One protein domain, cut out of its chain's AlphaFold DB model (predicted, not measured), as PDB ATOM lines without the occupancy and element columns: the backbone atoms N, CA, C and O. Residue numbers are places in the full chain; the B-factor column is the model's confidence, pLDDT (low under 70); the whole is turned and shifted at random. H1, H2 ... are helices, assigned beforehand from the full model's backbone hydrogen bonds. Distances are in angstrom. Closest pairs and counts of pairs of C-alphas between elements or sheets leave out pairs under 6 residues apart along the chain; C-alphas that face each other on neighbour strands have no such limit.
ATOM      1  N   ARG A   2      26.953  36.121 198.696       73.06
ATOM      2  CA  ARG A   2      25.996  36.515 199.760       73.06
ATOM      3  C   ARG A   2      24.989  35.415 200.151       73.06
ATOM      4  O   ARG A   2      24.796  35.180 201.340       73.06
ATOM      5  N   ASN A   3      24.427  34.691 199.179       83.00
ATOM      6  CA  ASN A   3      23.480  33.596 199.452       83.00
ATOM      7  C   ASN A   3      24.151  32.390 200.126       83.00
ATOM      8  O   ASN A   3      23.579  31.823 201.043       83.00
ATOM      9  N   ALA A   4      25.393  32.053 199.763       86.31
ATOM     10  CA  ALA A   4      26.126  30.951 200.395       86.31
ATOM     11  C   ALA A   4      26.414  31.213 201.885       86.31
ATOM     12  O   ALA A   4      26.324  30.302 202.702       86.31
ATOM     13  N   ARG A   5      26.722  32.465 202.259       90.69
ATOM     14  CA  ARG A   5      26.906  32.850 203.669       90.69
ATOM     15  C   ARG A   5      25.599  32.752 204.458       90.69
ATOM     16  O   ARG A   5      25.615  32.237 205.567       90.69
ATOM     17  N   LYS A   6      24.486  33.212 203.874       91.56
ATOM     18  CA  LYS A   6      23.151  33.115 204.483       91.56
ATOM     19  C   LYS A   6      22.680  31.664 204.638       91.56
ATOM     20  O   LYS A   6      22.193  31.316 205.700       91.56
ATOM     21  N   LEU A   7      22.899  30.806 203.638       92.00
ATOM     22  CA  LEU A   7      22.588  29.373 203.738       92.00
ATOM     23  C   LEU A   7      23.360  28.711 204.883       92.00
ATOM     24  O   LEU A   7      22.757  28.037 205.704       92.00
ATOM     25  N   ARG A   8      24.664  28.990 205.018       91.88
ATOM     26  CA  ARG A   8      25.458  28.503 206.162       91.88
ATOM     27  C   ARG A   8      24.963  29.030 207.509       91.88
ATOM     28  O   ARG A   8      25.142  28.363 208.520       91.88
ATOM     29  N   GLN A   9      24.412  30.241 207.551       93.56
ATOM     30  CA  GLN A   9      23.826  30.795 208.772       93.56
ATOM     31  C   GLN A   9      22.534  30.060 209.142       93.56
ATOM     32  O   GLN A   9      22.376  29.713 210.303       93.56
ATOM     33  N   LEU A  10      21.678  29.761 208.163       93.25
ATOM     34  CA  LEU A  10      20.466  28.963 208.363       93.25
ATOM     35  C   LEU A  10      20.801  27.526 208.779       93.25
ATOM     36  O   LEU A  10      20.204  27.015 209.713       93.25
ATOM     37  N   GLU A  11      21.817  26.903 208.173       90.88
ATOM     38  CA  GLU A  11      22.314  25.592 208.617       90.88
ATOM     39  C   GLU A  11      22.793  25.630 210.074       90.88
ATOM     40  O   GLU A  11      22.495  24.717 210.830       90.88
ATOM     41  N   LYS A  12      23.476  26.704 210.499       91.12
ATOM     42  CA  LYS A  12      23.860  26.888 211.909       91.12
ATOM     43  C   LYS A  12      22.662  27.109 212.833       91.12
ATOM     44  O   LYS A  12      22.708  26.671 213.973       91.12
ATOM     45  N   GLN A  13      21.622  27.800 212.368       92.81
ATOM     46  CA  GLN A  13      20.386  27.988 213.135       92.81
ATOM     47  C   GLN A  13      19.644  26.662 213.313       92.81
ATOM     48  O   GLN A  13      19.234  26.350 214.418       92.81
ATOM     49  N   MET A  14      19.559  25.845 212.260       90.81
ATOM     50  CA  MET A  14      19.023  24.482 212.346       90.81
ATOM     51  C   MET A  14      19.869  23.583 213.255       90.81
ATOM     52  O   MET A  14      19.336  22.748 213.973       90.81
ATOM     53  N   ASP A  15      21.193  23.724 213.207       86.50
ATOM     54  CA  ASP A  15      22.106  22.958 214.055       86.50
ATOM     55  C   ASP A  15      21.937  23.346 215.542       86.50
ATOM     56  O   ASP A  15      21.990  22.474 216.398       86.50
ATOM     57  N   ASN A  16      21.681  24.620 215.857       88.88
ATOM     58  CA  ASN A  16      21.584  25.134 217.233       88.88
ATOM     59  C   ASN A  16      20.143  25.268 217.768       88.88
ATOM     60  O   ASN A  16      19.950  25.838 218.841       88.88
ATOM     61  N   SER A  17      19.138  24.820 217.015       90.19
ATOM     62  CA  SER A  17      17.723  24.997 217.355       90.19
ATOM     63  C   SER A  17      17.323  24.210 218.601       90.19
ATOM     64  O   SER A  17      17.468  22.993 218.632       90.19
ATOM     65  N   THR A  18      16.705  24.859 219.575       87.44
ATOM     66  CA  THR A  18      16.286  24.198 220.828       87.44
ATOM     67  C   THR A  18      14.927  23.505 220.731       87.44
ATOM     68  O   THR A  18      14.531  22.763 221.625       87.44
ATOM     69  N   SER A  19      14.197  23.737 219.639       91.75
ATOM     70  CA  SER A  19      12.878  23.159 219.405       91.75
ATOM     71  C   SER A  19      12.670  22.795 217.940       91.75
ATOM     72  O   SER A  19      13.291  23.358 217.034       91.75
ATOM     73  N   TYR A  20      11.731  21.879 217.707       93.69
ATOM     74  CA  TYR A  20      11.314  21.509 216.359       93.69
ATOM     75  C   TYR A  20      10.742  22.697 215.566       93.69
ATOM     76  O   TYR A  20      10.994  22.791 214.367       93.69
ATOM     77  N   GLU A  21      10.009  23.617 216.204       94.75
ATOM     78  CA  GLU A  21       9.430  24.777 215.509       94.75
ATOM     79  C   GLU A  21      10.513  25.751 215.028       94.75
ATOM     80  O   GLU A  21      10.505  26.150 213.866       94.75
ATOM     81  N   GLU A  22      11.508  26.048 215.870       94.69
ATOM     82  CA  GLU A  22      12.665  26.865 215.480       94.69
ATOM     83  C   GLU A  22      13.438  26.209 214.322       94.69
ATOM     84  O   GLU A  22      13.785  26.857 213.327       94.69
ATOM     85  N   TRP A  23      13.656  24.892 214.413       95.75
ATOM     86  CA  TRP A  23      14.277  24.120 213.341       95.75
ATOM     87  C   TRP A  23      13.469  24.198 212.036       95.75
ATOM     88  O   TRP A  23      14.036  24.395 210.957       95.75
ATOM     89  N   ARG A  24      12.141  24.067 212.129       96.00
ATOM     90  CA  ARG A  24      11.198  24.102 211.004       96.00
ATOM     91  C   ARG A  24      11.222  25.453 210.298       96.00
ATOM     92  O   ARG A  24      11.300  25.483 209.070       96.00
ATOM     93  N   GLU A  25      11.191  26.555 211.039       96.06
ATOM     94  CA  GLU A  25      11.269  27.903 210.467       96.06
ATOM     95  C   GLU A  25      12.583  28.110 209.700       96.06
ATOM     96  O   GLU A  25      12.575  28.543 208.541       96.06
ATOM     97  N   ALA A  26      13.711  27.718 210.299       96.00
ATOM     98  CA  ALA A  26      15.018  27.800 209.655       96.00
ATOM     99  C   ALA A  26      15.113  26.895 208.409       96.00
ATOM    100  O   ALA A  26      15.674  27.304 207.387       96.00
ATOM    101  N   ALA A  27      14.527  25.695 208.455       95.25
ATOM    102  CA  ALA A  27      14.475  24.761 207.331       95.25
ATOM    103  C   ALA A  27      13.663  25.316 206.148       95.25
ATOM    104  O   ALA A  27      14.114  25.244 205.001       95.25
ATOM    105  N   ILE A  28      12.502  25.922 206.414       95.81
ATOM    106  CA  ILE A  28      11.659  26.553 205.387       95.81
ATOM    107  C   ILE A  28      12.399  27.733 204.743       95.81
ATOM    108  O   ILE A  28      12.495  27.804 203.516       95.81
ATOM    109  N   ALA A  29      13.001  28.614 205.549       95.62
ATOM    110  CA  ALA A  29      13.791  29.739 205.045       95.62
ATOM    111  C   ALA A  29      15.017  29.275 204.233       95.62
ATOM    112  O   ALA A  29      15.387  29.888 203.223       95.62
ATOM    113  N   HIS A  30      15.642  28.161 204.630       95.81
ATOM    114  CA  HIS A  30      16.716  27.531 203.866       95.81
ATOM    115  C   HIS A  30      16.223  27.034 202.502       95.81
ATOM    116  O   HIS A  30      16.881  27.268 201.482       95.81
ATOM    117  N   ASP A  31      15.073  26.367 202.450       95.06
ATOM    118  CA  ASP A  31      14.497  25.853 201.205       95.06
ATOM    119  C   ASP A  31      14.064  26.970 200.248       95.06
ATOM    120  O   ASP A  31      14.217  26.829 199.029       95.06
ATOM    121  N   GLU A  32      13.604  28.103 200.773       94.62
ATOM    122  CA  GLU A  32      13.330  29.313 199.993       94.62
ATOM    123  C   GLU A  32      14.597  29.883 199.358       94.62
ATOM    124  O   GLU A  32      14.652  30.099 198.144       94.62
ATOM    125  N   LEU A  33      15.655  30.065 200.152       94.44
ATOM    126  CA  LEU A  33      16.902  30.668 199.682       94.44
ATOM    127  C   LEU A  33      17.698  29.751 198.737       94.44
ATOM    128  O   LEU A  33      18.391  30.232 197.838       94.44
ATOM    129  N   SER A  34      17.630  28.436 198.949       92.75
ATOM    130  CA  SER A  34      18.324  27.431 198.132       92.75
ATOM    131  C   SER A  34      17.555  27.033 196.866       92.75
ATOM    132  O   SER A  34      18.101  26.323 196.020       92.75
ATOM    133  N   GLY A  35      16.301  27.481 196.725       92.56
ATOM    134  CA  GLY A  35      15.419  27.136 195.610       92.56
ATOM    135  C   GLY A  35      14.769  25.752 195.722       92.56
ATOM    136  O   GLY A  35      14.109  25.317 194.776       92.56
ATOM    137  N   GLN A  36      14.915  25.054 196.857       92.88
ATOM    138  CA  GLN A  36      14.224  23.780 197.079       92.88
ATOM    139  C   GLN A  36      12.709  23.957 197.219       92.88
ATOM    140  O   GLN A  36      11.974  23.063 196.809       92.88
ATOM    141  N   LYS A  37      12.219  25.120 197.675       94.50
ATOM    142  CA  LYS A  37      10.778  25.434 197.659       94.50
ATOM    143  C   LYS A  37      10.194  25.327 196.249       94.50
ATOM    144  O   LYS A  37       9.252  24.574 196.026       94.50
ATOM    145  N   ARG A  38      10.842  25.965 195.267       94.31
ATOM    146  CA  ARG A  38      10.455  25.854 193.853       94.31
ATOM    147  C   ARG A  38      10.525  24.408 193.360       94.31
ATOM    148  O   ARG A  38       9.690  23.979 192.571       94.31
ATOM    149  N   TRP A  39      11.510  23.630 193.815       94.31
ATOM    150  CA  TRP A  39      11.550  22.204 193.493       94.31
ATOM    151  C   TRP A  39      10.343  21.444 194.062       94.31
ATOM    152  O   TRP A  39       9.858  20.545 193.379       94.31
ATOM    153  N   ARG A  40       9.855  21.769 195.265       95.00
ATOM    154  CA  ARG A  40       8.657  21.139 195.847       95.00
ATOM    155  C   ARG A  40       7.387  21.475 195.063       95.00
ATOM    156  O   ARG A  40       6.554  20.589 194.897       95.00
ATOM    157  N   GLU A  41       7.276  22.713 194.580       95.44
ATOM    158  CA  GLU A  41       6.141  23.233 193.796       95.44
ATOM    159  C   GLU A  41       6.074  22.656 192.375       95.44
ATOM    160  O   GLU A  41       4.995  22.445 191.831       95.44
ATOM    161  N   VAL A  42       7.223  22.392 191.746       95.31
ATOM    162  CA  VAL A  42       7.260  21.815 190.397       95.31
ATOM    163  C   VAL A  42       7.043  20.306 190.471       95.31
ATOM    164  O   VAL A  42       7.928  19.578 190.917       95.31
ATOM    165  N   ASP A  43       5.918  19.809 189.965       94.00
ATOM    166  CA  ASP A  43       5.584  18.376 189.996       94.00
ATOM    167  C   ASP A  43       6.621  17.495 189.285       94.00
ATOM    168  O   ASP A  43       7.008  16.439 189.793       94.00
ATOM    169  N   GLN A  44       7.082  17.953 188.117       93.44
ATOM    170  CA  GLN A  44       7.882  17.184 187.166       93.44
ATOM    171  C   GLN A  44       9.245  16.779 187.743       93.44
ATOM    172  O   GLN A  44      10.040  17.603 188.207       93.44
ATOM    173  N   THR A  45       9.532  15.482 187.701       90.06
ATOM    174  CA  THR A  45      10.827  14.884 188.054       90.06
ATOM    175  C   THR A  45      10.837  13.421 187.611       90.06
ATOM    176  O   THR A  45       9.787  12.800 187.508       90.06
ATOM    177  N   SER A  46      12.016  12.836 187.401       88.00
ATOM    178  CA  SER A  46      12.173  11.399 187.123       88.00
ATOM    179  C   SER A  46      12.093  10.519 188.378       88.00
ATOM    180  O   SER A  46      12.183   9.294 188.303       88.00
ATOM    181  N   GLN A  47      11.964  11.130 189.559       84.94
ATOM    182  CA  GLN A  47      11.991  10.422 190.838       84.94
ATOM    183  C   GLN A  47      10.678   9.692 191.162       84.94
ATOM    184  O   GLN A  47      10.737   8.724 191.916       84.94
ATOM    185  N   TYR A  48       9.541  10.103 190.591       92.00
ATOM    186  CA  TYR A  48       8.225   9.465 190.746       92.00
ATOM    187  C   TYR A  48       7.340   9.751 189.521       92.00
ATOM    188  O   TYR A  48       7.623  10.673 188.753       92.00
ATOM    189  N   ASP A  49       6.280   8.969 189.338       94.00
ATOM    190  CA  ASP A  49       5.289   9.151 188.278       94.00
ATOM    191  C   ASP A  49       4.295  10.261 188.655       94.00
ATOM    192  O   ASP A  49       3.196  10.027 189.164       94.00
ATOM    193  N   TYR A  50       4.718  11.506 188.439       95.00
ATOM    194  CA  TYR A  50       3.915  12.686 188.754       95.00
ATOM    195  C   TYR A  50       2.614  12.756 187.944       95.00
ATOM    196  O   TYR A  50       1.610  13.248 188.455       95.00
ATOM    197  N   ALA A  51       2.606  12.250 186.705       95.25
ATOM    198  CA  ALA A  51       1.428  12.274 185.844       95.25
ATOM    199  C   ALA A  51       0.337  11.354 186.405       95.25
ATOM    200  O   ALA A  51      -0.818  11.766 186.524       95.25
ATOM    201  N   GLN A  52       0.716  10.147 186.833       93.69
ATOM    202  CA  GLN A  52      -0.205   9.218 187.480       93.69
ATOM    203  C   GLN A  52      -0.753   9.782 188.798       93.69
ATOM    204  O   GLN A  52      -1.956   9.691 189.044       93.69
ATOM    205  N   ILE A  53       0.097  10.378 189.643       94.50
ATOM    206  CA  ILE A  53      -0.350  10.952 190.923       94.50
ATOM    207  C   ILE A  53      -1.303  12.132 190.701       94.50
ATOM    208  O   ILE A  53      -2.360  12.171 191.330       94.50
ATOM    209  N   ARG A  54      -0.994  13.044 189.769       95.94
ATOM    210  CA  ARG A  54      -1.874  14.173 189.421       95.94
ATOM    211  C   ARG A  54      -3.229  13.687 188.911       95.94
ATOM    212  O   ARG A  54      -4.253  14.115 189.430       95.94
ATOM    213  N   LEU A  55      -3.239  12.732 187.981       95.19
ATOM    214  CA  LEU A  55      -4.478  12.166 187.442       95.19
ATOM    215  C   LEU A  55      -5.350  11.538 188.539       95.19
ATOM    216  O   LEU A  55      -6.569  11.711 188.539       95.19
ATOM    217  N   ARG A  56      -4.746  10.822 189.495       94.38
ATOM    218  CA  ARG A  56      -5.482  10.238 190.626       94.38
ATOM    219  C   ARG A  56      -6.007  11.303 191.585       94.38
ATOM    220  O   ARG A  56      -7.153  11.190 192.011       94.38
ATOM    221  N   LEU A  57      -5.205  12.321 191.902       95.81
ATOM    222  CA  LEU A  57      -5.621  13.457 192.726       95.81
ATOM    223  C   LEU A  57      -6.847  14.155 192.124       95.81
ATOM    224  O   LEU A  57      -7.859  14.322 192.803       95.81
ATOM    225  N   ASP A  58      -6.787  14.495 190.838       96.69
ATOM    226  CA  ASP A  58      -7.880  15.185 190.150       96.69
ATOM    227  C   ASP A  58      -9.137  14.304 190.063       96.69
ATOM    228  O   ASP A  58     -10.256  14.793 190.244       96.69
ATOM    229  N   ARG A  59      -8.970  12.984 189.873       96.00
ATOM    230  CA  ARG A  59     -10.079  12.015 189.911       96.00
ATOM    231  C   ARG A  59     -10.754  11.978 191.284       96.00
ATOM    232  O   ARG A  59     -11.979  12.051 191.330       96.00
ATOM    233  N   LEU A  60      -9.995  11.889 192.380       95.94
ATOM    234  CA  LEU A  60     -10.556  11.875 193.741       95.94
ATOM    235  C   LEU A  60     -11.312  13.175 194.045       95.94
ATOM    236  O   LEU A  60     -12.474  13.121 194.448       95.94
ATOM    237  N   ARG A  61     -10.711  14.328 193.726       96.75
ATOM    238  CA  ARG A  61     -11.347  15.647 193.880       96.75
ATOM    239  C   ARG A  61     -12.652  15.759 193.106       96.75
ATOM    240  O   ARG A  61     -13.651  16.219 193.648       96.75
ATOM    241  N   SER A  62     -12.649  15.319 191.849       97.25
ATOM    242  CA  SER A  62     -13.828  15.336 190.977       97.25
ATOM    243  C   SER A  62     -14.949  14.418 191.473       97.25
ATOM    244  O   SER A  62     -16.124  14.753 191.343       97.25
ATOM    245  N   LEU A  63     -14.617  13.248 192.024       96.44
ATOM    246  CA  LEU A  63     -15.609  12.332 192.598       96.44
ATOM    247  C   LEU A  63     -16.211  12.908 193.884       96.44
ATOM    248  O   LEU A  63     -17.430  12.904 194.048       96.44
ATOM    249  N   ARG A  64     -15.367  13.477 194.753       94.31
ATOM    250  CA  ARG A  64     -15.792  14.119 196.000       94.31
ATOM    251  C   ARG A  64     -16.674  15.346 195.746       94.31
ATOM    252  O   ARG A  64     -17.719  15.468 196.379       94.31
ATOM    253  N   SER A  65     -16.309  16.210 194.794       94.88
ATOM    254  CA  SER A  65     -17.076  17.426 194.469       94.88
ATOM    255  C   SER A  65     -18.419  17.145 193.796       94.88
ATOM    256  O   SER A  65     -19.372  17.888 194.003       94.88
ATOM    257  N   ARG A  66     -18.516  16.063 193.014       96.06
ATOM    258  CA  ARG A  66     -19.770  15.618 192.384       96.06
ATOM    259  C   ARG A  66     -20.645  14.768 193.301       96.06
ATOM    260  O   ARG A  66     -21.700  14.327 192.857       96.06
ATOM    261  N   HIS A  67     -20.208  14.522 194.538       93.62
ATOM    262  CA  HIS A  67     -20.880  13.621 195.473       93.62
ATOM    263  C   HIS A  67     -21.092  12.203 194.905       93.62
ATOM    264  O   HIS A  67     -22.045  11.514 195.254       93.62
ATOM    265  N   ASP A  68     -20.180  11.741 194.043       95.19
ATOM    266  CA  ASP A  68     -20.188  10.372 193.525       95.19
ATOM    267  C   ASP A  68     -19.549   9.434 194.560       95.19
ATOM    268  O   ASP A  68     -18.366   9.089 194.488       95.19
ATOM    269  N   TYR A  69     -20.329   9.077 195.582       94.50
ATOM    270  CA  TYR A  69     -19.854   8.309 196.736       94.50
ATOM    271  C   TYR A  69     -19.395   6.899 196.356       94.50
ATOM    272  O   TYR A  69     -18.358   6.432 196.829       94.50
ATOM    273  N   GLN A  70     -20.138   6.238 195.467       93.00
ATOM    274  CA  GLN A  70     -19.816   4.897 194.981       93.00
ATOM    275  C   GLN A  70     -18.554   4.920 194.111       93.00
ATOM    276  O   GLN A  70     -17.662   4.088 194.294       93.00
ATOM    277  N   GLY A  71     -18.417   5.913 193.227       93.75
ATOM    278  CA  GLY A  71     -17.206   6.120 192.439       93.75
ATOM    279  C   GLY A  71     -15.987   6.450 193.305       93.75
ATOM    280  O   GLY A  71     -14.901   5.922 193.053       93.75
ATOM    281  N   LEU A  72     -16.152   7.262 194.357       94.31
ATOM    282  CA  LEU A  72     -15.089   7.577 195.318       94.31
ATOM    283  C   LEU A  72     -14.633   6.328 196.082       94.31
ATOM    284  O   LEU A  72     -13.433   6.046 196.151       94.31
ATOM    285  N   LEU A  73     -15.584   5.546 196.601       93.31
ATOM    286  CA  LEU A  73     -15.308   4.277 197.271       93.31
ATOM    287  C   LEU A  73     -14.583   3.307 196.328       93.31
ATOM    288  O   LEU A  73     -13.599   2.679 196.720       93.31
ATOM    289  N   PHE A  74     -15.026   3.209 195.073       92.56
ATOM    290  CA  PHE A  74     -14.385   2.388 194.049       92.56
ATOM    291  C   PHE A  74     -12.942   2.838 193.764       92.56
ATOM    292  O   PHE A  74     -12.029   2.014 193.790       92.56
ATOM    293  N   ALA A  75     -12.705   4.139 193.573       92.75
ATOM    294  CA  ALA A  75     -11.374   4.684 193.294       92.75
ATOM    295  C   ALA A  75     -10.378   4.460 194.448       92.75
ATOM    296  O   ALA A  75      -9.195   4.196 194.216       92.75
ATOM    297  N   LEU A  76     -10.845   4.524 195.698       92.00
ATOM    298  CA  LEU A  76     -10.029   4.175 196.865       92.00
ATOM    299  C   LEU A  76      -9.818   2.654 196.974       92.00
ATOM    300  O   LEU A  76      -8.727   2.201 197.328       92.00
ATOM    301  N   ASN A  77     -10.817   1.852 196.598       86.50
ATOM    302  CA  ASN A  77     -10.741   0.390 196.555       86.50
ATOM    303  C   ASN A  77      -9.787  -0.165 195.492       86.50
ATOM    304  O   ASN A  77      -9.258  -1.261 195.698       86.50
ATOM    305  N   GLU A  78      -9.537   0.566 194.400       82.88
ATOM    306  CA  GLU A  78      -8.504   0.235 193.401       82.88
ATOM    307  C   GLU A  78      -7.090   0.178 194.021       82.88
ATOM    308  O   GLU A  78      -6.172  -0.384 193.425       82.88
ATOM    309  N   GLY A  79      -6.911   0.706 195.241       70.06
ATOM    310  CA  GLY A  79      -5.809   0.346 196.124       70.06
ATOM    311  C   GLY A  79      -5.051   1.547 196.675       70.06
ATOM    312  O   GLY A  79      -4.280   2.197 195.966       70.06
ATOM    313  N   ILE A  80      -5.191   1.773 197.980       80.75
ATOM    314  CA  ILE A  80      -4.381   2.717 198.751       80.75
ATOM    315  C   ILE A  80      -3.051   2.028 199.087       80.75
ATOM    316  O   ILE A  80      -3.010   1.101 199.892       80.75
ATOM    317  N   HIS A  81      -1.963   2.468 198.454       80.25
ATOM    318  CA  HIS A  81      -0.619   1.920 198.658       80.25
ATOM    319  C   HIS A  81       0.359   3.044 198.995       80.25
ATOM    320  O   HIS A  81       0.386   4.059 198.302       80.25
ATOM    321  N   GLY A  82       1.209   2.842 200.008       75.19
ATOM    322  CA  GLY A  82       2.156   3.864 200.479       75.19
ATOM    323  C   GLY A  82       3.210   4.300 199.450       75.19
ATOM    324  O   GLY A  82       3.753   5.392 199.557       75.19
ATOM    325  N   ASN A  83       3.470   3.492 198.415       82.19
ATOM    326  CA  ASN A  83       4.451   3.797 197.367       82.19
ATOM    327  C   ASN A  83       3.839   3.827 195.952       82.19
ATOM    328  O   ASN A  83       4.475   3.417 194.978       82.19
ATOM    329  N   MET A  84       2.592   4.292 195.828       85.12
ATOM    330  CA  MET A  84       1.945   4.501 194.526       85.12
ATOM    331  C   MET A  84       2.783   5.449 193.656       85.12
ATOM    332  O   MET A  84       3.281   6.460 194.145       85.12
ATOM    333  N   GLY A  85       2.998   5.106 192.383       83.75
ATOM    334  CA  GLY A  85       3.798   5.926 191.462       83.75
ATOM    335  C   GLY A  85       5.240   6.202 191.921       83.75
ATOM    336  O   GLY A  85       5.883   7.101 191.391       83.75
ATOM    337  N   GLY A  86       5.777   5.483 192.918       86.50
ATOM    338  CA  GLY A  86       7.098   5.769 193.494       86.50
ATOM    339  C   GLY A  86       7.139   6.943 194.486       86.50
ATOM    340  O   GLY A  86       8.232   7.407 194.815       86.50
ATOM    341  N   MET A  87       5.985   7.426 194.969       88.44
ATOM    342  CA  MET A  87       5.882   8.579 195.882       88.44
ATOM    343  C   MET A  87       6.506   8.352 197.273       88.44
ATOM    344  O   MET A  87       6.768   9.310 197.997       88.44
ATOM    345  N   GLY A  88       6.767   7.096 197.647       83.00
ATOM    346  CA  GLY A  88       7.393   6.706 198.914       83.00
ATOM    347  C   GLY A  88       8.922   6.604 198.854       83.00
ATOM    348  O   GLY A  88       9.552   6.193 199.821       83.00
ATOM    349  N   ARG A  89       9.560   6.942 197.723       83.25
ATOM    350  CA  ARG A  89      11.025   6.869 197.590       83.25
ATOM    351  C   ARG A  89      11.720   7.889 198.497       83.25
ATOM    352  O   ARG A  89      11.515   9.093 198.353       83.25
ATOM    353  N   SER A  90      12.654   7.422 199.327       79.12
ATOM    354  CA  SER A  90      13.417   8.259 200.273       79.12
ATOM    355  C   SER A  90      14.154   9.438 199.622       79.12
ATOM    356  O   SER A  90      14.291  10.496 200.226       79.12
ATOM    357  N   SER A  91      14.577   9.311 198.359       82.88
ATOM    358  CA  SER A  91      15.278  10.380 197.632       82.88
ATOM    359  C   SER A  91      14.441  11.642 197.379       82.88
ATOM    360  O   SER A  91      15.018  12.696 197.099       82.88
ATOM    361  N   LEU A  92      13.108  11.558 197.474       86.06
ATOM    362  CA  LEU A  92      12.209  12.715 197.414       86.06
ATOM    363  C   LEU A  92      12.255  13.512 198.722       86.06
ATOM    364  O   LEU A  92      12.381  14.732 198.703       86.06
ATOM    365  N   TYR A  93      12.243  12.806 199.849       86.75
ATOM    366  CA  TYR A  93      12.173  13.382 201.191       86.75
ATOM    367  C   TYR A  93      13.515  13.928 201.703       86.75
ATOM    368  O   TYR A  93      13.557  14.632 202.701       86.75
ATOM    369  N   LEU A  94      14.623  13.628 201.017       83.88
ATOM    370  CA  LEU A  94      15.966  14.100 201.381       83.88
ATOM    371  C   LEU A  94      16.421  15.346 200.602       83.88
ATOM    372  O   LEU A  94      17.552  15.803 200.783       83.88
ATOM    373  N   ARG A  95      15.604  15.855 199.669       86.62
ATOM    374  CA  ARG A  95      16.024  16.923 198.748       86.62
ATOM    375  C   ARG A  95      15.744  18.327 199.279       86.62
ATOM    376  O   ARG A  95      16.615  19.189 199.168       86.62
ATOM    377  N   ALA A  96      14.554  18.540 199.827       90.25
ATOM    378  CA  ALA A  96      14.217  19.720 200.613       90.25
ATOM    379  C   ALA A  96      14.581  19.466 202.084       90.25
ATOM    380  O   ALA A  96      14.659  18.312 202.507       90.25
ATOM    381  N   LYS A  97      14.840  20.523 202.857       90.56
ATOM    382  CA  LYS A  97      15.011  20.402 204.309       90.56
ATOM    383  C   LYS A  97      13.676  20.141 204.995       90.56
ATOM    384  O   LYS A  97      13.654  19.403 205.970       90.56
ATOM    385  N   PHE A  98      12.589  20.711 204.478       93.19
ATOM    386  CA  PHE A  98      11.248  20.567 205.031       93.19
ATOM    387  C   PHE A  98      10.263  20.046 203.975       93.19
ATOM    388  O   PHE A  98      10.061  20.676 202.933       93.19
ATOM    389  N   GLY A  99       9.610  18.919 204.272       90.31
ATOM    390  CA  GLY A  99       8.574  18.310 203.431       90.31
ATOM    391  C   GLY A  99       9.089  17.639 202.150       90.31
ATOM    392  O   GLY A  99      10.272  17.339 201.995       90.31
ATOM    393  N   THR A 100       8.172  17.382 201.217       93.69
ATOM    394  CA  THR A 100       8.435  16.710 199.933       93.69
ATOM    395  C   THR A 100       7.747  17.453 198.781       93.69
ATOM    396  O   THR A 100       7.436  18.639 198.883       93.69
ATOM    397  N   LYS A 101       7.547  16.801 197.633       95.81
ATOM    398  CA  LYS A 101       6.755  17.353 196.526       95.81
ATOM    399  C   LYS A 101       5.344  17.711 196.993       95.81
ATOM    400  O   LYS A 101       4.643  16.852 197.523       95.81
ATOM    401  N   GLN A 102       4.900  18.933 196.698       96.12
ATOM    402  CA  GLN A 102       3.557  19.397 197.060       96.12
ATOM    403  C   GLN A 102       2.460  18.526 196.444       96.12
ATOM    404  O   GLN A 102       1.449  18.283 197.087       96.12
ATOM    405  N   LEU A 103       2.672  17.991 195.235       96.75
ATOM    406  CA  LEU A 103       1.729  17.058 194.618       96.75
ATOM    407  C   LEU A 103       1.503  15.793 195.465       96.75
ATOM    408  O   LEU A 103       0.382  15.301 195.541       96.75
ATOM    409  N   ILE A 104       2.555  15.271 196.105       95.56
ATOM    410  CA  ILE A 104       2.463  14.085 196.969       95.56
ATOM    411  C   ILE A 104       1.700  14.435 198.248       95.56
ATOM    412  O   ILE A 104       0.801  13.692 198.632       95.56
ATOM    413  N   GLU A 105       2.022  15.574 198.866       95.75
ATOM    414  CA  GLU A 105       1.329  16.078 200.059       95.75
ATOM    415  C   GLU A 105      -0.170  16.274 199.770       95.75
ATOM    416  O   GLU A 105      -1.004  15.661 200.428       95.75
ATOM    417  N   GLN A 106      -0.517  16.989 198.693       96.94
ATOM    418  CA  GLN A 106      -1.905  17.210 198.266       96.94
ATOM    419  C   GLN A 106      -2.658  15.910 197.962       96.94
ATOM    420  O   GLN A 106      -3.853  15.818 198.227       96.94
ATOM    421  N   TYR A 107      -1.986  14.917 197.377       96.06
ATOM    422  CA  TYR A 107      -2.594  13.617 197.105       96.06
ATOM    423  C   TYR A 107      -2.892  12.836 198.385       96.06
ATOM    424  O   TYR A 107      -3.961  12.239 198.505       96.06
ATOM    425  N   ILE A 108      -1.973  12.856 199.349       95.44
ATOM    426  CA  ILE A 108      -2.164  12.211 200.650       95.44
ATOM    427  C   ILE A 108      -3.272  12.911 201.444       95.44
ATOM    428  O   ILE A 108      -4.116  12.223 202.018       95.44
ATOM    429  N   ASP A 109      -3.309  14.244 201.421       96.38
ATOM    430  CA  ASP A 109      -4.362  15.047 202.049       96.38
ATOM    431  C   ASP A 109      -5.737  14.739 201.438       96.38
ATOM    432  O   ASP A 109      -6.699  14.498 202.159       96.38
ATOM    433  N   GLU A 110      -5.829  14.640 200.108       96.69
ATOM    434  CA  GLU A 110      -7.080  14.285 199.430       96.69
ATOM    435  C   GLU A 110      -7.571  12.880 199.805       96.69
ATOM    436  O   GLU A 110      -8.776  12.668 199.975       96.69
ATOM    437  N   ILE A 111      -6.658  11.909 199.939       95.81
ATOM    438  CA  ILE A 111      -7.008  10.564 200.415       95.81
ATOM    439  C   ILE A 111      -7.529  10.640 201.847       95.81
ATOM    440  O   ILE A 111      -8.560  10.036 202.133       95.81
ATOM    441  N   GLU A 112      -6.830  11.346 202.738       95.62
ATOM    442  CA  GLU A 112      -7.252  11.498 204.129       95.62
ATOM    443  C   GLU A 112      -8.663  12.078 204.215       95.62
ATOM    444  O   GLU A 112      -9.542  11.465 204.826       95.62
ATOM    445  N   ASP A 113      -8.889  13.218 203.565       96.31
ATOM    446  CA  ASP A 113     -10.187  13.873 203.573       96.31
ATOM    447  C   ASP A 113     -11.276  12.949 203.024       96.31
ATOM    448  O   ASP A 113     -12.372  12.877 203.574       96.31
ATOM    449  N   SER A 114     -10.980  12.223 201.941       96.06
ATOM    450  CA  SER A 114     -11.919  11.281 201.334       96.06
ATOM    451  C   SER A 114     -12.253  10.125 202.280       96.06
ATOM    452  O   SER A 114     -13.408   9.713 202.356       96.06
ATOM    453  N   LEU A 115     -11.273   9.610 203.031       95.56
ATOM    454  CA  LEU A 115     -11.491   8.564 204.034       95.56
ATOM    455  C   LEU A 115     -12.364   9.067 205.188       95.56
ATOM    456  O   LEU A 115     -13.310   8.378 205.566       95.56
ATOM    457  N   ARG A 116     -12.076  10.261 205.725       96.00
ATOM    458  CA  ARG A 116     -12.885  10.873 206.794       96.00
ATOM    459  C   ARG A 116     -14.309  11.143 206.312       96.00
ATOM    460  O   ARG A 116     -15.262  10.758 206.981       96.00
ATOM    461  N   PHE A 117     -14.451  11.688 205.106       94.62
ATOM    462  CA  PHE A 117     -15.745  11.937 204.482       94.62
ATOM    463  C   PHE A 117     -16.567  10.650 204.319       94.62
ATOM    464  O   PHE A 117     -17.718  10.601 204.742       94.62
ATOM    465  N   LEU A 118     -15.974   9.577 203.779       94.06
ATOM    466  CA  LEU A 118     -16.660   8.287 203.625       94.06
ATOM    467  C   LEU A 118     -17.070   7.657 204.965       94.06
ATOM    468  O   LEU A 118     -18.098   6.975 205.023       94.06
ATOM    469  N   ALA A 119     -16.285   7.861 206.027       93.38
ATOM    470  CA  ALA A 119     -16.608   7.358 207.360       93.38
ATOM    471  C   ALA A 119     -17.862   8.027 207.944       93.38
ATOM    472  O   ALA A 119     -18.655   7.352 208.599       93.38
ATOM    473  N   GLU A 120     -18.058   9.318 207.670       92.25
ATOM    474  CA  GLU A 120     -19.153  10.137 208.215       92.25
ATOM    475  C   GLU A 120     -20.402  10.180 207.324       92.25
ATOM    476  O   GLU A 120     -21.438  10.714 207.725       92.25
ATOM    477  N   LEU A 121     -20.344   9.596 206.123       91.62
ATOM    478  CA  LEU A 121     -21.510   9.491 205.247       91.62
ATOM    479  C   LEU A 121     -22.680   8.791 205.946       91.62
ATOM    480  O   LEU A 121     -22.504   7.868 206.745       91.62
ATOM    481  N   LYS A 122     -23.901   9.154 205.553       87.31
ATOM    482  CA  LYS A 122     -25.120   8.472 206.002       87.31
ATOM    483  C   LYS A 122     -25.165   7.029 205.489       87.31
ATOM    484  O   LYS A 122     -24.533   6.685 204.488       87.31
ATOM    485  N   THR A 123     -25.897   6.168 206.192       83.38
ATOM    486  CA  THR A 123     -26.041   4.741 205.847       83.38
ATOM    487  C   THR A 123     -26.879   4.504 204.584       83.38
ATOM    488  O   THR A 123     -26.739   3.459 203.960       83.38
ATOM    489  N   GLU A 124     -27.712   5.471 204.190       85.00
ATOM    490  CA  GLU A 124     -28.554   5.405 202.981       85.00
ATOM    491  C   GLU A 124     -27.731   5.423 201.682       85.00
ATOM    492  O   GLU A 124     -28.111   4.783 200.709       85.00
ATOM    493  N   GLU A 125     -26.580   6.104 201.689       87.81
ATOM    494  CA  GLU A 125     -25.709   6.260 200.513       87.81
ATOM    495  C   GLU A 125     -24.751   5.075 200.328       87.81
ATOM    496  O   GLU A 125     -24.541   4.560 199.228       87.81
ATOM    497  N   ILE A 126     -24.135   4.658 201.437       88.69
ATOM    498  CA  ILE A 126     -23.243   3.502 201.519       88.69
ATOM    499  C   ILE A 126     -23.561   2.800 202.830       88.69
ATOM    500  O   ILE A 126     -23.509   3.417 203.906       88.69
ATOM    501  N   SER A 127     -23.840   1.501 202.746       90.25
ATOM    502  CA  SER A 127     -24.217   0.725 203.918       90.25
ATOM    503  C   SER A 127     -23.085   0.691 204.948       90.25
ATOM    504  O   SER A 127     -21.892   0.722 204.626       90.25
ATOM    505  N   THR A 128     -23.444   0.595 206.227       89.31
ATOM    506  CA  THR A 128     -22.448   0.549 207.304       89.31
ATOM    507  C   THR A 128     -21.542  -0.680 207.182       89.31
ATOM    508  O   THR A 128     -20.344  -0.595 207.454       89.31
ATOM    509  N   GLN A 129     -22.078  -1.805 206.698       89.06
ATOM    510  CA  GLN A 129     -21.297  -3.009 206.424       89.06
ATOM    511  C   GLN A 129     -20.224  -2.765 205.354       89.06
ATOM    512  O   GLN A 129     -19.066  -3.111 205.579       89.06
ATOM    513  N   GLU A 130     -20.573  -2.133 204.229       90.50
ATOM    514  CA  GLU A 130     -19.618  -1.833 203.154       90.50
ATOM    515  C   GLU A 130     -18.499  -0.903 203.623       90.50
ATOM    516  O   GLU A 130     -17.332  -1.150 203.313       90.50
ATOM    517  N   LYS A 131     -18.829   0.124 204.419       91.75
ATOM    518  CA  LYS A 131     -17.825   1.021 205.018       91.75
ATOM    519  C   LYS A 131     -16.845   0.240 205.876       91.75
ATOM    520  O   LYS A 131     -15.635   0.379 205.724       91.75
ATOM    521  N   ILE A 132     -17.354  -0.602 206.769       89.62
ATOM    522  CA  ILE A 132     -16.498  -1.329 207.701       89.62
ATOM    523  C   ILE A 132     -15.629  -2.362 206.968       89.62
ATOM    524  O   ILE A 132     -14.426  -2.453 207.232       89.62
ATOM    525  N   ASP A 133     -16.195  -3.094 206.007       90.38
ATOM    526  CA  ASP A 133     -15.440  -4.030 205.171       90.38
ATOM    527  C   ASP A 133     -14.337  -3.314 204.382       90.38
ATOM    528  O   ASP A 133     -13.200  -3.801 204.322       90.38
ATOM    529  N   PHE A 134     -14.641  -2.127 203.850       92.12
ATOM    530  CA  PHE A 134     -13.671  -1.249 203.211       92.12
ATOM    531  C   PHE A 134     -12.544  -0.851 204.166       92.12
ATOM    532  O   PHE A 134     -11.384  -1.146 203.873       92.12
ATOM    533  N   PHE A 135     -12.847  -0.229 205.308       92.38
ATOM    534  CA  PHE A 135     -11.817   0.290 206.212       92.38
ATOM    535  C   PHE A 135     -10.926  -0.820 206.775       92.38
ATOM    536  O   PHE A 135      -9.703  -0.663 206.792       92.38
ATOM    537  N   TYR A 136     -11.479  -1.976 207.159       89.81
ATOM    538  CA  TYR A 136     -10.647  -3.087 207.631       89.81
ATOM    539  C   TYR A 136      -9.734  -3.639 206.545       89.81
ATOM    540  O   TYR A 136      -8.564  -3.928 206.813       89.81
ATOM    541  N   ARG A 137     -10.257  -3.821 205.328       88.69
ATOM    542  CA  ARG A 137      -9.466  -4.327 204.205       88.69
ATOM    543  C   ARG A 137      -8.370  -3.333 203.834       88.69
ATOM    544  O   ARG A 137      -7.209  -3.726 203.760       88.69
ATOM    545  N   SER A 138      -8.724  -2.059 203.685       89.69
ATOM    546  CA  SER A 138      -7.803  -0.972 203.352       89.69
ATOM    547  C   SER A 138      -6.706  -0.810 204.400       89.69
ATOM    548  O   SER A 138      -5.541  -0.712 204.030       89.69
ATOM    549  N   ASN A 139      -7.030  -0.903 205.693       88.44
ATOM    550  CA  ASN A 139      -6.038  -0.840 206.768       88.44
ATOM    551  C   ASN A 139      -5.030  -2.003 206.713       88.44
ATOM    552  O   ASN A 139      -3.844  -1.810 206.965       88.44
ATOM    553  N   ILE A 140      -5.474  -3.217 206.363       85.25
ATOM    554  CA  ILE A 140      -4.566  -4.365 206.196       85.25
ATOM    555  C   ILE A 140      -3.684  -4.191 204.955       85.25
ATOM    556  O   ILE A 140      -2.495  -4.497 205.014       85.25
ATOM    557  N   CYS A 141      -4.259  -3.735 203.839       85.19
ATOM    558  CA  CYS A 141      -3.529  -3.530 202.588       85.19
ATOM    559  C   CYS A 141      -2.497  -2.402 202.700       85.19
ATOM    560  O   CYS A 141      -1.378  -2.557 202.215       85.19
ATOM    561  N   PHE A 142      -2.858  -1.294 203.354       88.06
ATOM    562  CA  PHE A 142      -1.956  -0.166 203.556       88.06
ATOM    563  C   PHE A 142      -0.883  -0.466 204.603       88.06
ATOM    564  O   PHE A 142       0.264  -0.073 204.412       88.06
ATOM    565  N   GLY A 143      -1.233  -1.202 205.664       88.38
ATOM    566  CA  GLY A 143      -0.327  -1.602 206.737       88.38
ATOM    567  C   GLY A 143      -0.097  -0.523 207.798       88.38
ATOM    568  O   GLY A 143      -0.729   0.534 207.810       88.38
ATOM    569  N   ARG A 144       0.789  -0.831 208.750       88.75
ATOM    570  CA  ARG A 144       1.094   0.017 209.913       88.75
ATOM    571  C   ARG A 144       2.577   0.355 209.982       88.75
ATOM    572  O   ARG A 144       3.431  -0.383 209.484       88.75
ATOM    573  N   THR A 462       2.903   8.461 207.387       92.50
ATOM    574  CA  THR A 462       2.002   7.804 208.353       92.50
ATOM    575  C   THR A 462       0.583   8.372 208.379       92.50
ATOM    576  O   THR A 462      -0.286   7.790 209.025       92.50
ATOM    577  N   LYS A 463       0.303   9.471 207.664       94.44
ATOM    578  CA  LYS A 463      -0.990  10.178 207.722       94.44
ATOM    579  C   LYS A 463      -2.190   9.268 207.442       94.44
ATOM    580  O   LYS A 463      -3.153   9.234 208.206       94.44
ATOM    581  N   ILE A 464      -2.095   8.475 206.374       93.56
ATOM    582  CA  ILE A 464      -3.160   7.565 205.936       93.56
ATOM    583  C   ILE A 464      -3.382   6.441 206.959       93.56
ATOM    584  O   ILE A 464      -4.523   6.189 207.341       93.56
ATOM    585  N   SER A 465      -2.316   5.781 207.436       92.06
ATOM    586  CA  SER A 465      -2.446   4.674 208.400       92.06
ATOM    587  C   SER A 465      -3.000   5.146 209.739       92.06
ATOM    588  O   SER A 465      -3.855   4.478 210.315       92.06
ATOM    589  N   ARG A 466      -2.566   6.319 210.215       92.81
ATOM    590  CA  ARG A 466      -3.108   6.953 211.421       92.81
ATOM    591  C   ARG A 466      -4.594   7.268 211.280       92.81
ATOM    592  O   ARG A 466      -5.371   6.894 212.147       92.81
ATOM    593  N   THR A 467      -4.993   7.862 210.159       94.56
ATOM    594  CA  THR A 467      -6.401   8.189 209.884       94.56
ATOM    595  C   THR A 467      -7.274   6.936 209.834       94.56
ATOM    596  O   THR A 467      -8.352   6.906 210.418       94.56
ATOM    597  N   MET A 468      -6.806   5.867 209.182       91.50
ATOM    598  CA  MET A 468      -7.523   4.588 209.169       91.50
ATOM    599  C   MET A 468      -7.654   3.984 210.570       91.50
ATOM    600  O   MET A 468      -8.716   3.469 210.910       91.50
ATOM    601  N   GLU A 469      -6.597   4.045 211.384       89.94
ATOM    602  CA  GLU A 469      -6.609   3.564 212.767       89.94
ATOM    603  C   GLU A 469      -7.612   4.352 213.627       89.94
ATOM    604  O   GLU A 469      -8.390   3.733 214.350       89.94
ATOM    605  N   GLU A 470      -7.645   5.683 213.503       92.12
ATOM    606  CA  GLU A 470      -8.613   6.566 214.175       92.12
ATOM    607  C   GLU A 470     -10.057   6.233 213.775       92.12
ATOM    608  O   GLU A 470     -10.913   6.028 214.636       92.12
ATOM    609  N   ILE A 471     -10.330   6.124 212.471       93.88
ATOM    610  CA  ILE A 471     -11.662   5.790 211.947       93.88
ATOM    611  C   ILE A 471     -12.106   4.406 212.437       93.88
ATOM    612  O   ILE A 471     -13.229   4.244 212.913       93.88
ATOM    613  N   LEU A 472     -11.229   3.402 212.360       91.06
ATOM    614  CA  LEU A 472     -11.540   2.057 212.842       91.06
ATOM    615  C   LEU A 472     -11.790   2.038 214.352       91.06
ATOM    616  O   LEU A 472     -12.710   1.354 214.790       91.06
ATOM    617  N   GLN A 473     -11.034   2.809 215.137       89.50
ATOM    618  CA  GLN A 473     -11.269   2.931 216.575       89.50
ATOM    619  C   GLN A 473     -12.651   3.541 216.869       89.50
ATOM    620  O   GLN A 473     -13.360   3.033 217.738       89.50
ATOM    621  N   ARG A 474     -13.085   4.549 216.096       91.00
ATOM    622  CA  ARG A 474     -14.447   5.116 216.182       91.00
ATOM    623  C   ARG A 474     -15.532   4.089 215.837       91.00
ATOM    624  O   ARG A 474     -16.523   4.007 216.554       91.00
ATOM    625  N   PHE A 475     -15.337   3.263 214.807       89.12
ATOM    626  CA  PHE A 475     -16.274   2.178 214.464       89.12
ATOM    627  C   PHE A 475     -16.304   1.043 215.502       89.12
ATOM    628  O   PHE A 475     -17.332   0.388 215.683       89.12
ATOM    629  N   GLU A 476     -15.176   0.759 216.156       86.62
ATOM    630  CA  GLU A 476     -15.046  -0.340 217.119       86.62
ATOM    631  C   GLU A 476     -15.584   0.033 218.507       86.62
ATOM    632  O   GLU A 476     -16.282  -0.779 219.128       86.62
ATOM    633  N   TYR A 477     -15.268   1.243 218.977       85.69
ATOM    634  CA  TYR A 477     -15.432   1.649 220.379       85.69
ATOM    635  C   TYR A 477     -16.021   3.053 220.568       85.69
ATOM    636  O   TYR A 477     -16.312   3.420 221.702       85.69
ATOM    637  N   GLY A 478     -16.185   3.833 219.498       85.38
ATOM    638  CA  GLY A 478     -16.577   5.238 219.572       85.38
ATOM    639  C   GLY A 478     -17.981   5.535 219.053       85.38
ATOM    640  O   GLY A 478     -18.886   4.702 219.086       85.38
ATOM    641  N   ASP A 479     -18.131   6.763 218.571       85.06
ATOM    642  CA  ASP A 479     -19.366   7.398 218.110       85.06
ATOM    643  C   ASP A 479     -19.934   6.810 216.808       85.06
ATOM    644  O   ASP A 479     -21.143   6.834 216.593       85.06
ATOM    645  N   LEU A 480     -19.079   6.248 215.949       85.56
ATOM    646  CA  LEU A 480     -19.481   5.625 214.680       85.56
ATOM    647  C   LEU A 480     -19.870   4.147 214.828       85.56
ATOM    648  O   LEU A 480     -20.045   3.444 213.827       85.56
ATOM    649  N   ARG A 481     -19.968   3.630 216.056       84.81
ATOM    650  CA  ARG A 481     -20.229   2.211 216.286       84.81
ATOM    651  C   ARG A 481     -21.617   1.812 215.753       84.81
ATOM    652  O   ARG A 481     -22.628   2.353 216.200       84.81
ATOM    653  N   PRO A 482     -21.707   0.820 214.845       82.12
ATOM    654  CA  PRO A 482     -22.992   0.357 214.332       82.12
ATOM    655  C   PRO A 482     -23.809  -0.351 215.411       82.12
ATOM    656  O   PRO A 482     -23.266  -1.004 216.309       82.12
ATOM    657  N   THR A 483     -25.133  -0.307 215.267       79.25
ATOM    658  CA  THR A 483     -26.025  -1.153 216.066       79.25
ATOM    659  C   THR A 483     -25.819  -2.622 215.666       79.25
ATOM    660  O   THR A 483     -25.602  -2.920 214.494       79.25
ATOM    661  N   GLU A 484     -25.875  -3.569 216.613       68.56
ATOM    662  CA  GLU A 484     -25.540  -4.989 216.357       68.56
ATOM    663  C   GLU A 484     -26.385  -5.662 215.256       68.56
ATOM    664  O   GLU A 484     -25.991  -6.699 214.724       68.56
ATOM    665  N   ALA A 485     -27.531  -5.080 214.896       66.19
ATOM    666  CA  ALA A 485     -28.375  -5.554 213.802       66.19
ATOM    667  C   ALA A 485     -27.788  -5.265 212.405       66.19
ATOM    668  O   ALA A 485     -28.043  -6.032 211.476       66.19
ATOM    669  N   ASP A 486     -26.976  -4.213 212.269       69.00
ATOM    670  CA  ASP A 486     -26.602  -3.627 210.973       69.00
ATOM    671  C   ASP A 486     -25.201  -4.031 210.503       69.00
ATOM    672  O   ASP A 486     -24.754  -3.631 209.426       69.00
ATOM    673  N   TYR A 487     -24.482  -4.810 211.314       79.06
ATOM    674  CA  TYR A 487     -23.084  -5.105 211.055       79.06
ATOM    675  C   TYR A 487     -22.642  -6.480 211.559       79.06
ATOM    676  O   TYR A 487     -22.904  -6.897 212.688       79.06
ATOM    677  N   ARG A 488     -21.874  -7.168 210.715       80.75
ATOM    678  CA  ARG A 488     -21.155  -8.399 211.036       80.75
ATOM    679  C   ARG A 488     -19.661  -8.131 211.010       80.75
ATOM    680  O   ARG A 488     -19.109  -7.760 209.977       80.75
ATOM    681  N   ARG A 489     -18.990  -8.429 212.128       78.50
ATOM    682  CA  ARG A 489     -17.529  -8.316 212.235       78.50
ATOM    683  C   ARG A 489     -16.828  -9.131 211.142       78.50
ATOM    684  O   ARG A 489     -16.938 -10.363 211.160       78.50
ATOM    685  N   PRO A 490     -16.093  -8.492 210.213       80.81
ATOM    686  CA  PRO A 490     -15.441  -9.202 209.138       80.81
ATOM    687  C   PRO A 490     -14.254  -9.983 209.679       80.81
ATOM    688  O   PRO A 490     -13.652  -9.645 210.694       80.81
ATOM    689  N   ARG A 491     -13.865 -11.050 208.976       77.25
ATOM    690  CA  ARG A 491     -12.730 -11.890 209.398       77.25
ATOM    691  C   ARG A 491     -11.419 -11.105 209.488       77.25
ATOM    692  O   ARG A 491     -10.562 -11.463 210.292       77.25
ATOM    693  N   SER A 492     -11.277 -10.052 208.683       73.81
ATOM    694  CA  SER A 492     -10.154  -9.110 208.699       73.81
ATOM    695  C   SER A 492      -9.984  -8.411 210.050       73.81
ATOM    696  O   SER A 492      -8.844  -8.182 210.453       73.81
ATOM    697  N   SER A 493     -11.067  -8.166 210.798       74.44
ATOM    698  CA  SER A 493     -10.992  -7.516 212.114       74.44
ATOM    699  C   SER A 493     -10.186  -8.328 213.131       74.44
ATOM    700  O   SER A 493      -9.603  -7.764 214.047       74.44
ATOM    701  N   ARG A 494     -10.039  -9.648 212.937       72.62
ATOM    702  CA  ARG A 494      -9.220 -10.513 213.807       72.62
ATOM    703  C   ARG A 494      -7.727 -10.181 213.780       72.62
ATOM    704  O   ARG A 494      -7.004 -10.632 214.659       72.62
ATOM    705  N   ARG A 495      -7.256  -9.457 212.758       73.31
ATOM    706  CA  ARG A 495      -5.863  -8.984 212.681       73.31
ATOM    707  C   ARG A 495      -5.632  -7.703 213.480       73.31
ATOM    708  O   ARG A 495      -4.489  -7.264 213.585       73.31
ATOM    709  N   ARG A 496      -6.696  -7.083 213.998       80.19
ATOM    710  CA  ARG A 496      -6.590  -5.885 214.822       80.19
ATOM    711  C   ARG A 496      -6.105  -6.240 216.227       80.19
ATOM    712  O   ARG A 496      -6.310  -7.367 216.687       80.19
ATOM    713  N   PRO A 497      -5.476  -5.276 216.910       76.94
ATOM    714  CA  PRO A 497      -5.170  -5.399 218.326       76.94
ATOM    715  C   PRO A 497      -6.422  -5.703 219.169       76.94
ATOM    716  O   PRO A 497      -7.533  -5.316 218.810       76.94
ATOM    717  N   GLN A 498      -6.248  -6.396 220.297       77.94
ATOM    718  CA  GLN A 498      -7.348  -6.632 221.239       77.94
ATOM    719  C   GLN A 498      -7.781  -5.323 221.913       77.94
ATOM    720  O   GLN A 498      -6.956  -4.436 222.101       77.94
ATOM    721  N   ALA A 499      -9.044  -5.222 222.328       79.38
ATOM    722  CA  ALA A 499      -9.548  -4.051 223.046       79.38
ATOM    723  C   ALA A 499      -8.745  -3.794 224.335       79.38
ATOM    724  O   ALA A 499      -8.577  -4.710 225.157       79.38
ATOM    725  N   THR A 500      -8.288  -2.552 224.500       84.25
ATOM    726  CA  THR A 500      -7.653  -2.049 225.726       84.25
ATOM    727  C   THR A 500      -8.671  -1.932 226.861       84.25
ATOM    728  O   THR A 500      -9.869  -2.174 226.675       84.25
ATOM    729  N   ARG A 501      -8.218  -1.578 228.069       80.88
ATOM    730  CA  ARG A 501      -9.135  -1.357 229.193       80.88
ATOM    731  C   ARG A 501     -10.096  -0.197 228.912       80.88
ATOM    732  O   ARG A 501     -11.298  -0.377 229.092       80.88
ATOM    733  N   ALA A 502      -9.576   0.917 228.397       79.12
ATOM    734  CA  ALA A 502     -10.374   2.077 228.003       79.12
ATOM    735  C   ALA A 502     -11.408   1.713 226.924       79.12
ATOM    736  O   ALA A 502     -12.583   2.041 227.054       79.12
TER     737      ALA A 502
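Overview. This is residues 2 to 144 and 462 to 502 of the 547 residues of the protein "DUF3336 domain-containing protein" of Parahaliea aestuarii (UniProt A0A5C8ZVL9). Look first for the long helix H7 in the middle of a loosely built, elongated body: the helical hairpin H4 and H5 packs on one side of it, and H8 and H9 lie on the other side. At one end of the long axis a second helical hairpin, H1 and H2, is joined to this body through the short H3, while the loop of residues 478 to 490 reaches to the other end. The printed part has 184 residues with ten named helices, H1 to H10 in order along the chain, and no named strand: all helix, with 119 residues in helices. The whole is loose, with a radius of gyration of the C-alphas of 20.3 A, and spans 70 by 41 by 24 A.

Along the chain. Find C-alpha 102 at (3.557, 19.397, 197.060); from there H7, residues 102 to 120, runs 26.9 A to C-alpha 120 at (-19.153, 10.137, 208.215). Before it come H4, residues 50 to 65, 22.3 A, H5, residues 69 to 77, and H6, residues 90 to 93. After it come H8, residues 128 to 142, 20.8 A, H9, residues 462 to 477, 22.1 A, and H10, residues 491 to 495. H1, residues 2 to 15, starts at C-alpha 2 at (25.996, 36.515, 199.760) and runs 20.1 A; H2, residues 20 to 34, is 20.4 A long, and H3 is residues 36 to 41.

Arrangement. H7 is the hub, touching H3, H4, H5 and H9. H7, H8 and H9 form an up and down bundle, each running against the one before it in the chain. H9 touches H7 at a shallow tilt of 7 degrees, the C-alphas of Glu 112 and Ile 464 being closest at 6.0 A. H8 touches H9, closest at C-alphas 139 and 468, 6.1 A, at a tilt of 36 degrees, only just steep. H7 and H8 are close but not clearly touching: C-alphas 119 and 131, their closest, are 6.9 A apart. H4 touches H7, closest at C-alphas 57 and 107, 5.3 A, and makes a hairpin with H5. H7 touches H5 with residues 111 to 118 alone, closest at C-alphas 69 and 118, 7.6 A. H3 only just touches H7, with 3 pairs of C-alphas within 8 A, closest at C-alphas 40 and 102, 5.5 A. H2 and H3 only just touch, only at the corner, with 3 such pairs, C-alphas 31 and 37 being closest at 5.2 A. H1 and H2, a hairpin, come closest at C-alphas 14 and 23, 4.9 A. H10 touches H8, closest at C-alphas 136 and 492, 6.1 A; H6 touches no helix. Every O i to N i+4 pair is within hydrogen-bond range in H1, H2, H3, H4, H5, H7, H8 and H9; H10 has 0 of 1, but 2 of 2 O i to N i+3 pairs, and H6 is too short for an i+4 pair.

Size, cuts and confidence. Look to Arg 2 and Ala 485 for the two C-alphas farthest apart, 70.2 A. Residues 145 to 461 are not printed, and C-alphas 144 and 462 are 8.0 A apart across the cut. The links H5 to H6 and H9 to H10 are long. Mean pLDDT of the printed part is 89.5; residues 484 to 486 are under 70.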